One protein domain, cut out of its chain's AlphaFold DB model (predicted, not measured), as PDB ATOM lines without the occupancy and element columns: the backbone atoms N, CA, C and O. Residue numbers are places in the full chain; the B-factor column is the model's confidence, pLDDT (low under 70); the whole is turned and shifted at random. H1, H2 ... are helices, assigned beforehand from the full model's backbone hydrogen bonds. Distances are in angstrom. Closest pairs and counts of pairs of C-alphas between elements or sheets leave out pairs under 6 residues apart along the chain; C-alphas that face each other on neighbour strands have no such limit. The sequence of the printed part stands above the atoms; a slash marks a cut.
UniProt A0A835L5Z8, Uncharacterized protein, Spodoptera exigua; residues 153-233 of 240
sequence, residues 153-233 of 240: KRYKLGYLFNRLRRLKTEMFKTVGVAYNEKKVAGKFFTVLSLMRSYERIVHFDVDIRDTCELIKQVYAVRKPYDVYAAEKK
ATOM      1  N   LYS A 153      37.805 -10.916  31.815       74.19
ATOM      2  CA  LYS A 153      36.687 -10.115  32.338       74.19
ATOM      3  C   LYS A 153      36.356  -8.946  31.410       74.19
ATOM      4  O   LYS A 153      35.176  -8.675  31.195       74.19
ATOM      5  N   ARG A 154      37.366  -8.279  30.837       74.25
ATOM      6  CA  ARG A 154      37.153  -7.136  29.928       74.25
ATOM      7  C   ARG A 154      36.464  -7.577  28.644       74.25
ATOM      8  O   ARG A 154      35.509  -6.939  28.211       74.25
ATOM      9  N   TYR A 155      36.901  -8.706  28.095       76.94
ATOM     10  CA  TYR A 155      36.289  -9.307  26.918       76.94
ATOM     11  C   TYR A 155      34.837  -9.737  27.177       76.94
ATOM     12  O   TYR A 155      33.945  -9.372  26.409       76.94
ATOM     13  N   LYS A 156      34.569 -10.428  28.299       75.75
ATOM     14  CA  LYS A 156      33.200 -10.792  28.715       75.75
ATOM     15  C   LYS A 156      32.296  -9.565  28.858       75.75
ATOM     16  O   LYS A 156      31.182  -9.568  28.341       75.75
ATOM     17  N   LEU A 157      32.779  -8.499  29.500       80.88
ATOM     18  CA  LEU A 157      32.033  -7.243  29.628       80.88
ATOM     19  C   LEU A 157      31.762  -6.599  28.266       80.88
ATOM     20  O   LEU A 157      30.622  -6.242  27.984       80.88
ATOM     21  N   GLY A 158      32.776  -6.491  27.402       79.25
ATOM     22  CA  GLY A 158      32.616  -5.942  26.054       79.25
ATOM     23  C   GLY A 158      31.561  -6.696  25.244       79.25
ATOM     24  O   GLY A 158      30.716  -6.080  24.594       79.25
ATOM     25  N   TYR A 159      31.544  -8.026  25.353       80.19
ATOM     26  CA  TYR A 159      30.522  -8.853  24.724       80.19
ATOM     27  C   TYR A 159      29.119  -8.588  25.297       80.19
ATOM     28  O   TYR A 159      28.178  -8.382  24.530       80.19
ATOM     29  N   LEU A 160      28.964  -8.541  26.626       82.69
ATOM     30  CA  LEU A 160      27.670  -8.280  27.273       82.69
ATOM     31  C   LEU A 160      27.123  -6.885  26.924       82.69
ATOM     32  O   LEU A 160      25.935  -6.745  26.632       82.69
ATOM     33  N   PHE A 161      27.982  -5.865  26.851       85.75
ATOM     34  CA  PHE A 161      27.586  -4.534  26.377       85.75
ATOM     35  C   PHE A 161      27.194  -4.529  24.899       85.75
ATOM     36  O   PHE A 161      26.225  -3.865  24.519       85.75
ATOM     37  N   ASN A 162      27.896  -5.289  24.056       83.31
ATOM     38  CA  ASN A 162      27.514  -5.443  22.657       83.31
ATOM     39  C   ASN A 162      26.152  -6.149  22.516       83.31
ATOM     40  O   ASN A 162      25.317  -5.734  21.709       83.31
ATOM     41  N   ARG A 163      25.880  -7.159  23.353       82.31
ATOM     42  CA  ARG A 163      24.571  -7.821  23.423       82.31
ATOM     43  C   ARG A 163      23.472  -6.844  23.841       82.31
ATOM     44  O   ARG A 163      22.470  -6.759  23.138       82.31
ATOM     45  N   LEU A 164      23.677  -6.049  24.894       87.31
ATOM     46  CA  LEU A 164      22.724  -5.004  25.297       87.31
ATOM     47  C   LEU A 164      22.458  -3.996  24.173       87.31
ATOM     48  O   LEU A 164      21.308  -3.637  23.915       87.31
ATOM     49  N   ARG A 165      23.504  -3.562  23.458       83.88
ATOM     50  CA  ARG A 165      23.362  -2.665  22.302       83.88
ATOM     51  C   ARG A 165      22.510  -3.294  21.201       83.88
ATOM     52  O   ARG A 165      21.659  -2.613  20.621       83.88
ATOM     53  N   ARG A 166      22.723  -4.580  20.912       83.62
ATOM     54  CA  ARG A 166      21.940  -5.321  19.919       83.62
ATOM     55  C   ARG A 166      20.481  -5.465  20.353       83.62
ATOM     56  O   ARG A 166      19.611  -5.106  19.568       83.62
ATOM     57  N   LEU A 167      20.224  -5.881  21.596       86.75
ATOM     58  CA  LEU A 167      18.873  -5.993  22.166       86.75
ATOM     59  C   LEU A 167      18.120  -4.660  22.091       86.75
ATOM     60  O   LEU A 167      17.008  -4.606  21.578       86.75
ATOM     61  N   LYS A 168      18.769  -3.557  22.483       85.56
ATOM     62  CA  LYS A 168      18.205  -2.204  22.361       85.56
ATOM     63  C   LYS A 168      17.833  -1.860  20.916       85.56
ATOM     64  O   LYS A 168      16.777  -1.286  20.669       85.56
ATOM     65  N   THR A 169      18.692  -2.203  19.957       81.56
ATOM     66  CA  THR A 169      18.452  -1.926  18.532       81.56
ATOM     67  C   THR A 169      17.285  -2.753  17.986       81.56
ATOM     68  O   THR A 169      16.444  -2.214  17.269       81.56
ATOM     69  N   GLU A 170      17.201  -4.038  18.332       79.75
ATOM     70  CA  GLU A 170      16.087  -4.909  17.931       79.75
ATOM     71  C   GLU A 170      14.761  -4.469  18.566       79.75
ATOM     72  O   GLU A 170      13.748  -4.382  17.870       79.75
ATOM     73  N   MET A 171      14.780  -4.062  19.836       85.06
ATOM     74  CA  MET A 171      13.616  -3.482  20.503       85.06
ATOM     75  C   MET A 171      13.108  -2.240  19.755       85.06
ATOM     76  O   MET A 171      11.928  -2.175  19.407       85.06
ATOM     77  N   PHE A 172      13.986  -1.296  19.393       79.44
ATOM     78  CA  PHE A 172      13.579  -0.122  18.607       79.44
ATOM     79  C   PHE A 172      12.985  -0.476  17.245       79.44
ATOM     80  O   PHE A 172      12.020   0.163  16.827       79.44
ATOM     81  N   LYS A 173      13.518  -1.495  16.559       82.69
ATOM     82  CA  LYS A 173      12.938  -1.968  15.295       82.69
ATOM     83  C   LYS A 173      11.526  -2.503  15.505       82.69
ATOM     84  O   LYS A 173      10.630  -2.112  14.765       82.69
ATOM     85  N   THR A 174      11.309  -3.343  16.520       80.81
ATOM     86  CA  THR A 174       9.971  -3.895  16.805       80.81
ATOM     87  C   THR A 174       8.956  -2.813  17.162       80.81
ATOM     88  O   THR A 174       7.856  -2.806  16.614       80.81
ATOM     89  N   VAL A 175       9.346  -1.832  17.983       80.81
ATOM     90  CA  VAL A 175       8.498  -0.675  18.307       80.81
ATOM     91  C   VAL A 175       8.218   0.167  17.059       80.81
ATOM     92  O   VAL A 175       7.081   0.578  16.840       80.81
ATOM     93  N   GLY A 176       9.225   0.395  16.212       76.88
ATOM     94  CA  GLY A 176       9.066   1.122  14.952       76.88
ATOM     95  C   GLY A 176       8.107   0.428  13.983       76.88
ATOM     96  O   GLY A 176       7.286   1.090  13.353       76.88
ATOM     97  N   VAL A 177       8.158  -0.903  13.902       78.00
ATOM     98  CA  VAL A 177       7.225  -1.707  13.100       78.00
ATOM     99  C   VAL A 177       5.812  -1.608  13.659       78.00
ATOM    100  O   VAL A 177       4.912  -1.250  12.907       78.00
ATOM    101  N   ALA A 178       5.622  -1.790  14.968       76.06
ATOM    102  CA  ALA A 178       4.308  -1.647  15.600       76.06
ATOM    103  C   ALA A 178       3.714  -0.235  15.404       76.06
ATOM    104  O   ALA A 178       2.519  -0.075  15.141       76.06
ATOM    105  N   TYR A 179       4.550   0.806  15.479       78.62
ATOM    106  CA  TYR A 179       4.140   2.184  15.209       78.62
ATOM    107  C   TYR A 179       3.722   2.389  13.745       78.62
ATOM    108  O   TYR A 179       2.689   3.008  13.473       78.62
ATOM    109  N   ASN A 180       4.492   1.846  12.799       75.19
ATOM    110  CA  ASN A 180       4.186   1.931  11.374       75.19
ATOM    111  C   ASN A 180       2.936   1.119  11.005       75.19
ATOM    112  O   ASN A 180       2.106   1.618  10.249       75.19
ATOM    113  N   GLU A 181       2.741  -0.069  11.581       72.44
ATOM    114  CA  GLU A 181       1.523  -0.875  11.410       72.44
ATOM    115  C   GLU A 181       0.275  -0.118  11.875       72.44
ATOM    116  O   GLU A 181      -0.738  -0.112  11.176       72.44
ATOM    117  N   LYS A 182       0.359   0.587  13.012       70.19
ATOM    118  CA  LYS A 182      -0.730   1.444  13.503       70.19
ATOM    119  C   LYS A 182      -1.009   2.622  12.563       70.19
ATOM    120  O   LYS A 182      -2.163   3.008  12.389       70.19
ATOM    121  N   LYS A 183       0.037   3.215  11.977       70.50
ATOM    122  CA  LYS A 183      -0.077   4.380  11.085       70.50
ATOM    123  C   LYS A 183      -0.622   4.012   9.699       70.50
ATOM    124  O   LYS A 183      -1.348   4.807   9.111       70.50
ATOM    125  N   VAL A 184      -0.311   2.820   9.189       66.94
ATOM    126  CA  VAL A 184      -0.747   2.306   7.870       66.94
ATOM    127  C   VAL A 184      -2.099   1.575   7.984       66.94
ATOM    128  O   VAL A 184      -2.344   0.569   7.325       66.94
ATOM    129  N   ALA A 185      -2.988   2.065   8.855       57.00
ATOM    130  CA  ALA A 185      -4.260   1.434   9.204       57.00
ATOM    131  C   ALA A 185      -5.015   0.880   7.975       57.00
ATOM    132  O   ALA A 185      -5.377   1.630   7.070       57.00
ATOM    133  N   GLY A 186      -5.259  -0.441   7.955       55.66
ATOM    134  CA  GLY A 186      -6.231  -1.053   7.040       55.66
ATOM    135  C   GLY A 186      -5.921  -2.453   6.491       55.66
ATOM    136  O   GLY A 186      -6.869  -3.162   6.177       55.66
ATOM    137  N   LYS A 187      -4.653  -2.887   6.367       54.69
ATOM    138  CA  LYS A 187      -4.333  -4.176   5.693       54.69
ATOM    139  C   LYS A 187      -3.504  -5.198   6.479       54.69
ATOM    140  O   LYS A 187      -3.636  -6.384   6.210       54.69
ATOM    141  N   PHE A 188      -2.685  -4.773   7.442       55.09
ATOM    142  CA  PHE A 188      -1.734  -5.669   8.131       55.09
ATOM    143  C   PHE A 188      -1.872  -5.679   9.660       55.09
ATOM    144  O   PHE A 188      -1.213  -6.463  10.334       55.09
ATOM    145  N   PHE A 189      -2.750  -4.839  10.215       64.31
ATOM    146  CA  PHE A 189      -2.976  -4.749  11.653       64.31
ATOM    147  C   PHE A 189      -3.981  -5.819  12.089       64.31
ATOM    148  O   PHE A 189      -5.191  -5.654  11.934       64.31
ATOM    149  N   THR A 190      -3.474  -6.936  12.610       68.81
ATOM    150  CA  THR A 190      -4.298  -7.997  13.201       68.81
ATOM    151  C   THR A 190      -4.036  -8.059  14.700       68.81
ATOM    152  O   THR A 190      -2.940  -7.753  15.166       68.81
ATOM    153  N   VAL A 191      -5.022  -8.505  15.484       73.69
ATOM    154  CA  VAL A 191      -4.824  -8.738  16.929       73.69
ATOM    155  C   VAL A 191      -3.639  -9.685  17.168       73.69
ATOM    156  O   VAL A 191      -2.876  -9.501  18.111       73.69
ATOM    157  N   LEU A 192      -3.425 -10.643  16.261       74.88
ATOM    158  CA  LEU A 192      -2.297 -11.567  16.296       74.88
ATOM    159  C   LEU A 192      -0.934 -10.866  16.131       74.88
ATOM    160  O   LEU A 192      -0.011 -11.173  16.884       74.88
ATOM    161  N   SER A 193      -0.790  -9.931  15.182       73.25
ATOM    162  CA  SER A 193       0.478  -9.203  14.983       73.25
ATOM    163  C   SER A 193       0.810  -8.302  16.175       73.25
ATOM    164  O   SER A 193       1.966  -8.225  16.601       73.25
ATOM    165  N   LEU A 194      -0.218  -7.697  16.778       75.31
ATOM    166  CA  LEU A 194      -0.077  -6.891  17.986       75.31
ATOM    167  C   LEU A 194       0.351  -7.737  19.195       75.31
ATOM    168  O   LEU A 194       1.285  -7.356  19.900       75.31
ATOM    169  N   MET A 195      -0.271  -8.903  19.398       77.88
ATOM    170  CA  MET A 195       0.094  -9.822  20.483       77.88
ATOM    171  C   MET A 195       1.527 -10.343  20.336       77.88
ATOM    172  O   MET A 195       2.268 -10.350  21.313       77.88
ATOM    173  N   ARG A 196       1.961 -10.682  19.115       79.19
ATOM    174  CA  ARG A 196       3.352 -11.101  18.851       79.19
ATOM    175  C   ARG A 196       4.368  -9.989  19.089       79.19
ATOM    176  O   ARG A 196       5.451 -10.235  19.614       79.19
ATOM    177  N   SER A 197       4.030  -8.761  18.699       78.06
ATOM    178  CA  SER A 197       4.891  -7.602  18.956       78.06
ATOM    179  C   SER A 197       5.026  -7.343  20.456       78.06
ATOM    180  O   SER A 197       6.127  -7.081  20.935       78.06
ATOM    181  N   TYR A 198       3.926  -7.475  21.204       83.12
ATOM    182  CA  TYR A 198       3.920  -7.355  22.660       83.12
ATOM    183  C   TYR A 198       4.748  -8.452  23.338       83.12
ATOM    184  O   TYR A 198       5.634  -8.139  24.130       83.12
ATOM    185  N   GLU A 199       4.524  -9.719  22.981       83.88
ATOM    186  CA  GLU A 199       5.290 -10.868  23.480       83.88
ATOM    187  C   GLU A 199       6.798 -10.651  23.291       83.88
ATOM    188  O   GLU A 199       7.584 -10.784  24.229       83.88
ATOM    189  N   ARG A 200       7.211 -10.211  22.097       80.19
ATOM    190  CA  ARG A 200       8.623  -9.956  21.803       80.19
ATOM    191  C   ARG A 200       9.208  -8.794  22.616       80.19
ATOM    192  O   ARG A 200      10.366  -8.874  23.019       80.19
ATOM    193  N   ILE A 201       8.435  -7.741  22.888       83.25
ATOM    194  CA  ILE A 201       8.872  -6.641  23.766       83.25
ATOM    195  C   ILE A 201       9.079  -7.146  25.198       83.25
ATOM    196  O   ILE A 201      10.114  -6.857  25.797       83.25
ATOM    197  N   VAL A 202       8.152  -7.955  25.720       85.50
ATOM    198  CA  VAL A 202       8.281  -8.557  27.058       85.50
ATOM    199  C   VAL A 202       9.530  -9.438  27.144       85.50
ATOM    200  O   VAL A 202      10.260  -9.371  28.134       85.50
ATOM    201  N   HIS A 203       9.835 -10.210  26.099       82.44
ATOM    202  CA  HIS A 203      11.073 -10.989  26.047       82.44
ATOM    203  C   HIS A 203      12.326 -10.115  26.052       82.44
ATOM    204  O   HIS A 203      13.263 -10.426  26.784       82.44
ATOM    205  N   PHE A 204      12.343  -8.998  25.316       84.88
ATOM    206  CA  PHE A 204      13.472  -8.068  25.385       84.88
ATOM    207  C   PHE A 204      13.668  -7.498  26.790       84.88
ATOM    208  O   PHE A 204      14.811  -7.371  27.229       84.88
ATOM    209  N   ASP A 205      12.592  -7.205  27.520       84.31
ATOM    210  CA  ASP A 205      12.689  -6.733  28.904       84.31
ATOM    211  C   ASP A 205      13.282  -7.786  29.852       84.31
ATOM    212  O   ASP A 205      13.987  -7.432  30.803       84.31
ATOM    213  N   VAL A 206      12.991  -9.071  29.632       85.19
ATOM    214  CA  VAL A 206      13.611 -10.179  30.381       85.19
ATOM    215  C   VAL A 206      15.083 -10.313  29.992       85.19
ATOM    216  O   VAL A 206      15.953 -10.205  30.852       85.19
ATOM    217  N   ASP A 207      15.383 -10.395  28.695       83.88
ATOM    218  CA  ASP A 207      16.750 -10.536  28.180       83.88
ATOM    219  C   ASP A 207      17.673  -9.392  28.623       83.88
ATOM    220  O   ASP A 207      18.852  -9.607  28.929       83.88
ATOM    221  N   ILE A 208      17.167  -8.155  28.642       87.31
ATOM    222  CA  ILE A 208      17.924  -6.988  29.108       87.31
ATOM    223  C   ILE A 208      18.217  -7.113  30.606       87.31
ATOM    224  O   ILE A 208      19.355  -6.852  31.010       87.31
ATOM    225  N   ARG A 209      17.232  -7.521  31.418       85.31
ATOM    226  CA  ARG A 209      17.410  -7.729  32.865       85.31
ATOM    227  C   ARG A 209      18.445  -8.809  33.150       85.31
ATOM    228  O   ARG A 209      19.422  -8.513  33.840       85.31
ATOM    229  N   ASP A 210      18.315  -9.973  32.524       84.00
ATOM    230  CA  ASP A 210      19.249 -11.091  32.688       84.00
ATOM    231  C   ASP A 210      20.665 -10.689  32.260       84.00
ATOM    232  O   ASP A 210      21.652 -10.929  32.960       84.00
ATOM    233  N   THR A 211      20.790  -9.972  31.139       83.81
ATOM    234  CA  THR A 211      22.094  -9.476  30.676       83.81
ATOM    235  C   THR A 211      22.695  -8.464  31.661       83.81
ATOM    236  O   THR A 211      23.908  -8.470  31.886       83.81
ATOM    237  N   CYS A 212      21.881  -7.611  32.292       86.19
ATOM    238  CA  CYS A 212      22.351  -6.687  33.329       86.19
ATOM    239  C   CYS A 212      22.785  -7.417  34.605       86.19
ATOM    240  O   CYS A 212      23.770  -7.016  35.231       86.19
ATOM    241  N   GLU A 213      22.093  -8.486  34.992       83.25
ATOM    242  CA  GLU A 213      22.493  -9.333  36.118       83.25
ATOM    243  C   GLU A 213      23.821 -10.040  35.847       83.25
ATOM    244  O   GLU A 213      24.722  -9.982  36.686       83.25
ATOM    245  N   LEU A 214      24.014 -10.583  34.643       82.50
ATOM    246  CA  LEU A 214      25.290 -11.167  34.222       82.50
ATOM    247  C   LEU A 214      26.434 -10.145  34.256       82.50
ATOM    248  O   LEU A 214      27.538 -10.466  34.698       82.50
ATOM    249  N   ILE A 215      26.186  -8.893  33.854       85.38
ATOM    250  CA  ILE A 215      27.183  -7.815  33.975       85.38
ATOM    251  C   ILE A 215      27.552  -7.587  35.443       85.38
ATOM    252  O   ILE A 215      28.740  -7.496  35.756       85.38
ATOM    253  N   LYS A 216      26.566  -7.530  36.349       83.62
ATOM    254  CA  LYS A 216      26.816  -7.365  37.791       83.62
ATOM    255  C   LYS A 216      27.633  -8.530  38.353       83.62
ATOM    256  O   LYS A 216      28.600  -8.286  39.073       83.62
ATOM    257  N   GLN A 217      27.296  -9.767  37.986       81.44
ATOM    258  CA  GLN A 217      28.028 -10.968  38.403       81.44
ATOM    259  C   GLN A 217      29.484 -10.939  37.916       81.44
ATOM    260  O   GLN A 217      30.409 -11.107  38.710       81.44
ATOM    261  N   VAL A 218      29.710 -10.645  36.631       78.94
ATOM    262  CA  VAL A 218      31.062 -10.544  36.053       78.94
ATOM    263  C   VAL A 218      31.853  -9.392  36.680       78.94
ATOM    264  O   VAL A 218      33.060  -9.525  36.898       78.94
ATOM    265  N   TYR A 219      31.201  -8.270  36.997       77.94
ATOM    266  CA  TYR A 219      31.837  -7.119  37.639       77.94
ATOM    267  C   TYR A 219      32.229  -7.398  39.098       77.94
ATOM    268  O   TYR A 219      33.307  -6.971  39.521       77.94
ATOM    269  N   ALA A 220      31.404  -8.149  39.837       74.50
ATOM    270  CA  ALA A 220      31.619  -8.493  41.244       74.50
ATOM    271  C   ALA A 220      32.853  -9.385  41.479       74.50
ATOM    272  O   ALA A 220      33.499  -9.276  42.523       74.50
ATOM    273  N   VAL A 221      33.227 -10.227  40.508       70.12
ATOM    274  CA  VAL A 221      34.439 -11.056  40.590       70.12
ATOM    275  C   VAL A 221      35.678 -10.160  40.510       70.12
ATOM    276  O   VAL A 221      36.016  -9.639  39.442       70.12
ATOM    277  N   ARG A 222      36.375  -9.974  41.639       60.22
ATOM    278  CA  ARG A 222      37.664  -9.265  41.679       60.22
ATOM    279  C   ARG A 222      38.718 -10.081  40.941       60.22
ATOM    280  O   ARG A 222      38.974 -11.225  41.312       60.22
ATOM    281  N   LYS A 223      39.343  -9.494  39.920       61.06
ATOM    282  CA  LYS A 223      40.490 -10.103  39.231       61.06
ATOM    283  C   LYS A 223      41.777  -9.340  39.537       61.06
ATOM    284  O   LYS A 223      41.720  -8.131  39.754       61.06
ATOM    285  N   PRO A 224      42.941 -10.013  39.505       51.97
ATOM    286  CA  PRO A 224      44.227  -9.397  39.824       51.97
ATOM    287  C   PRO A 224      44.590  -8.206  38.927       51.97
ATOM    288  O   PRO A 224      45.427  -7.421  39.325       51.97
ATOM    289  N   TYR A 225      43.943  -8.020  37.769       52.06
ATOM    290  CA  TYR A 225      44.155  -6.885  36.856       52.06
ATOM    291  C   TYR A 225      43.199  -5.692  37.083       52.06
ATOM    292  O   TYR A 225      43.243  -4.721  36.328       52.06
ATOM    293  N   ASP A 226      42.343  -5.731  38.115       52.56
ATOM    294  CA  ASP A 226      41.509  -4.596  38.561       52.56
ATOM    295  C   ASP A 226      42.320  -3.580  39.423       52.56
ATOM    296  O   ASP A 226      41.749  -2.754  40.136       52.56
ATOM    297  N   VAL A 227      43.663  -3.638  39.367       47.84
ATOM    298  CA  VAL A 227      44.639  -2.944  40.243       47.84
ATOM    299  C   VAL A 227      44.441  -1.430  40.325       47.84
ATOM    300  O   VAL A 227      44.634  -0.854  41.393       47.84
ATOM    301  N   TYR A 228      43.941  -0.787  39.267       45.31
ATOM    302  CA  TYR A 228      43.655   0.654  39.276       45.31
ATOM    303  C   TYR A 228      42.593   1.071  40.314       45.31
ATOM    304  O   TYR A 228      42.492   2.245  40.663       45.31
ATOM    305  N   ALA A 229      41.801   0.130  40.844       45.16
ATOM    306  CA  ALA A 229      40.879   0.383  41.954       45.16
ATOM    307  C   ALA A 229      41.518   0.170  43.343       45.16
ATOM    308  O   ALA A 229      40.998   0.675  44.341       45.16
ATOM    309  N   ALA A 230      42.619  -0.584  43.429       46.66
ATOM    310  CA  ALA A 230      43.325  -0.853  44.681       46.66
ATOM    311  C   ALA A 230      44.248   0.309  45.084       46.66
ATOM    312  O   ALA A 230      44.357   0.604  46.274       46.66
ATOM    313  N   GLU A 231      44.842   1.011  44.116       49.81
ATOM    314  CA  GLU A 231      45.704   2.176  44.376       49.81
ATOM    315  C   GLU A 231      44.917   3.353  44.976       49.81
ATOM    316  O   GLU A 231      45.311   3.878  46.015       49.81
ATOM    317  N   LYS A 232      43.710   3.647  44.466       49.72
ATOM    318  CA  LYS A 232      42.830   4.689  45.041       49.72
ATOM    319  C   LYS A 232      42.378   4.424  46.481       49.72
ATOM    320  O   LYS A 232      42.018   5.352  47.196       49.72
ATOM    321  N   LYS A 233      42.351   3.162  46.927       50.03
ATOM    322  CA  LYS A 233      42.022   2.840  48.328       50.03
ATOM    323  C   LYS A 233      43.213   3.013  49.265       50.03
ATOM    324  O   LYS A 233      42.988   3.277  50.444       50.03
TER     325      LYS A 233
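Overview. This is residues 153 to 233 of the 240 residues of an uncharacterized protein of Spodoptera exigua (UniProt A0A835L5Z8). Two long helices, H1 and H2, lie side by side as a slender helical hairpin, and the short H3 sticks out beyond the end of H2. The 81 printed residues hold three named helices, H1, H2 and H3 in chain order, and no named strand; the class is all helix. The whole is an extended rod, with a radius of gyration of the C-alphas of 19.1 A and spans of 64 by 19 by 16 A.

Along the chain. H1, residues 153 to 183, begins with C-alpha 153 at (36.687, -10.115, 32.338) and is 44.9 A long. H2, residues 191 to 220, is 43.8 A long. H3, residues 228 to 233, is 9.5 A long and ends with C-alpha 233 at (42.022, 2.840, 48.328).

Arrangement. H1 and H2 form a hairpin and touch, their closest C-alphas, of Leu 164 and Ile 208, being 6.4 A apart. They run opposite ways at a shallow tilt of 17 degrees. H3 is apart from both. In H1 and H2 every O i to N i+4 pair is within hydrogen-bond range; in H3 0 of 2 are, and 1 of 3 O i to N i+3 pairs.

Size, cuts and confidence. The C-alphas farthest apart, of Gly 186 and Glu 231, are 64.0 A apart. The printed part has no cut, and both links are short. Residues 184 to 190 and 222 to 233 have pLDDT under 70.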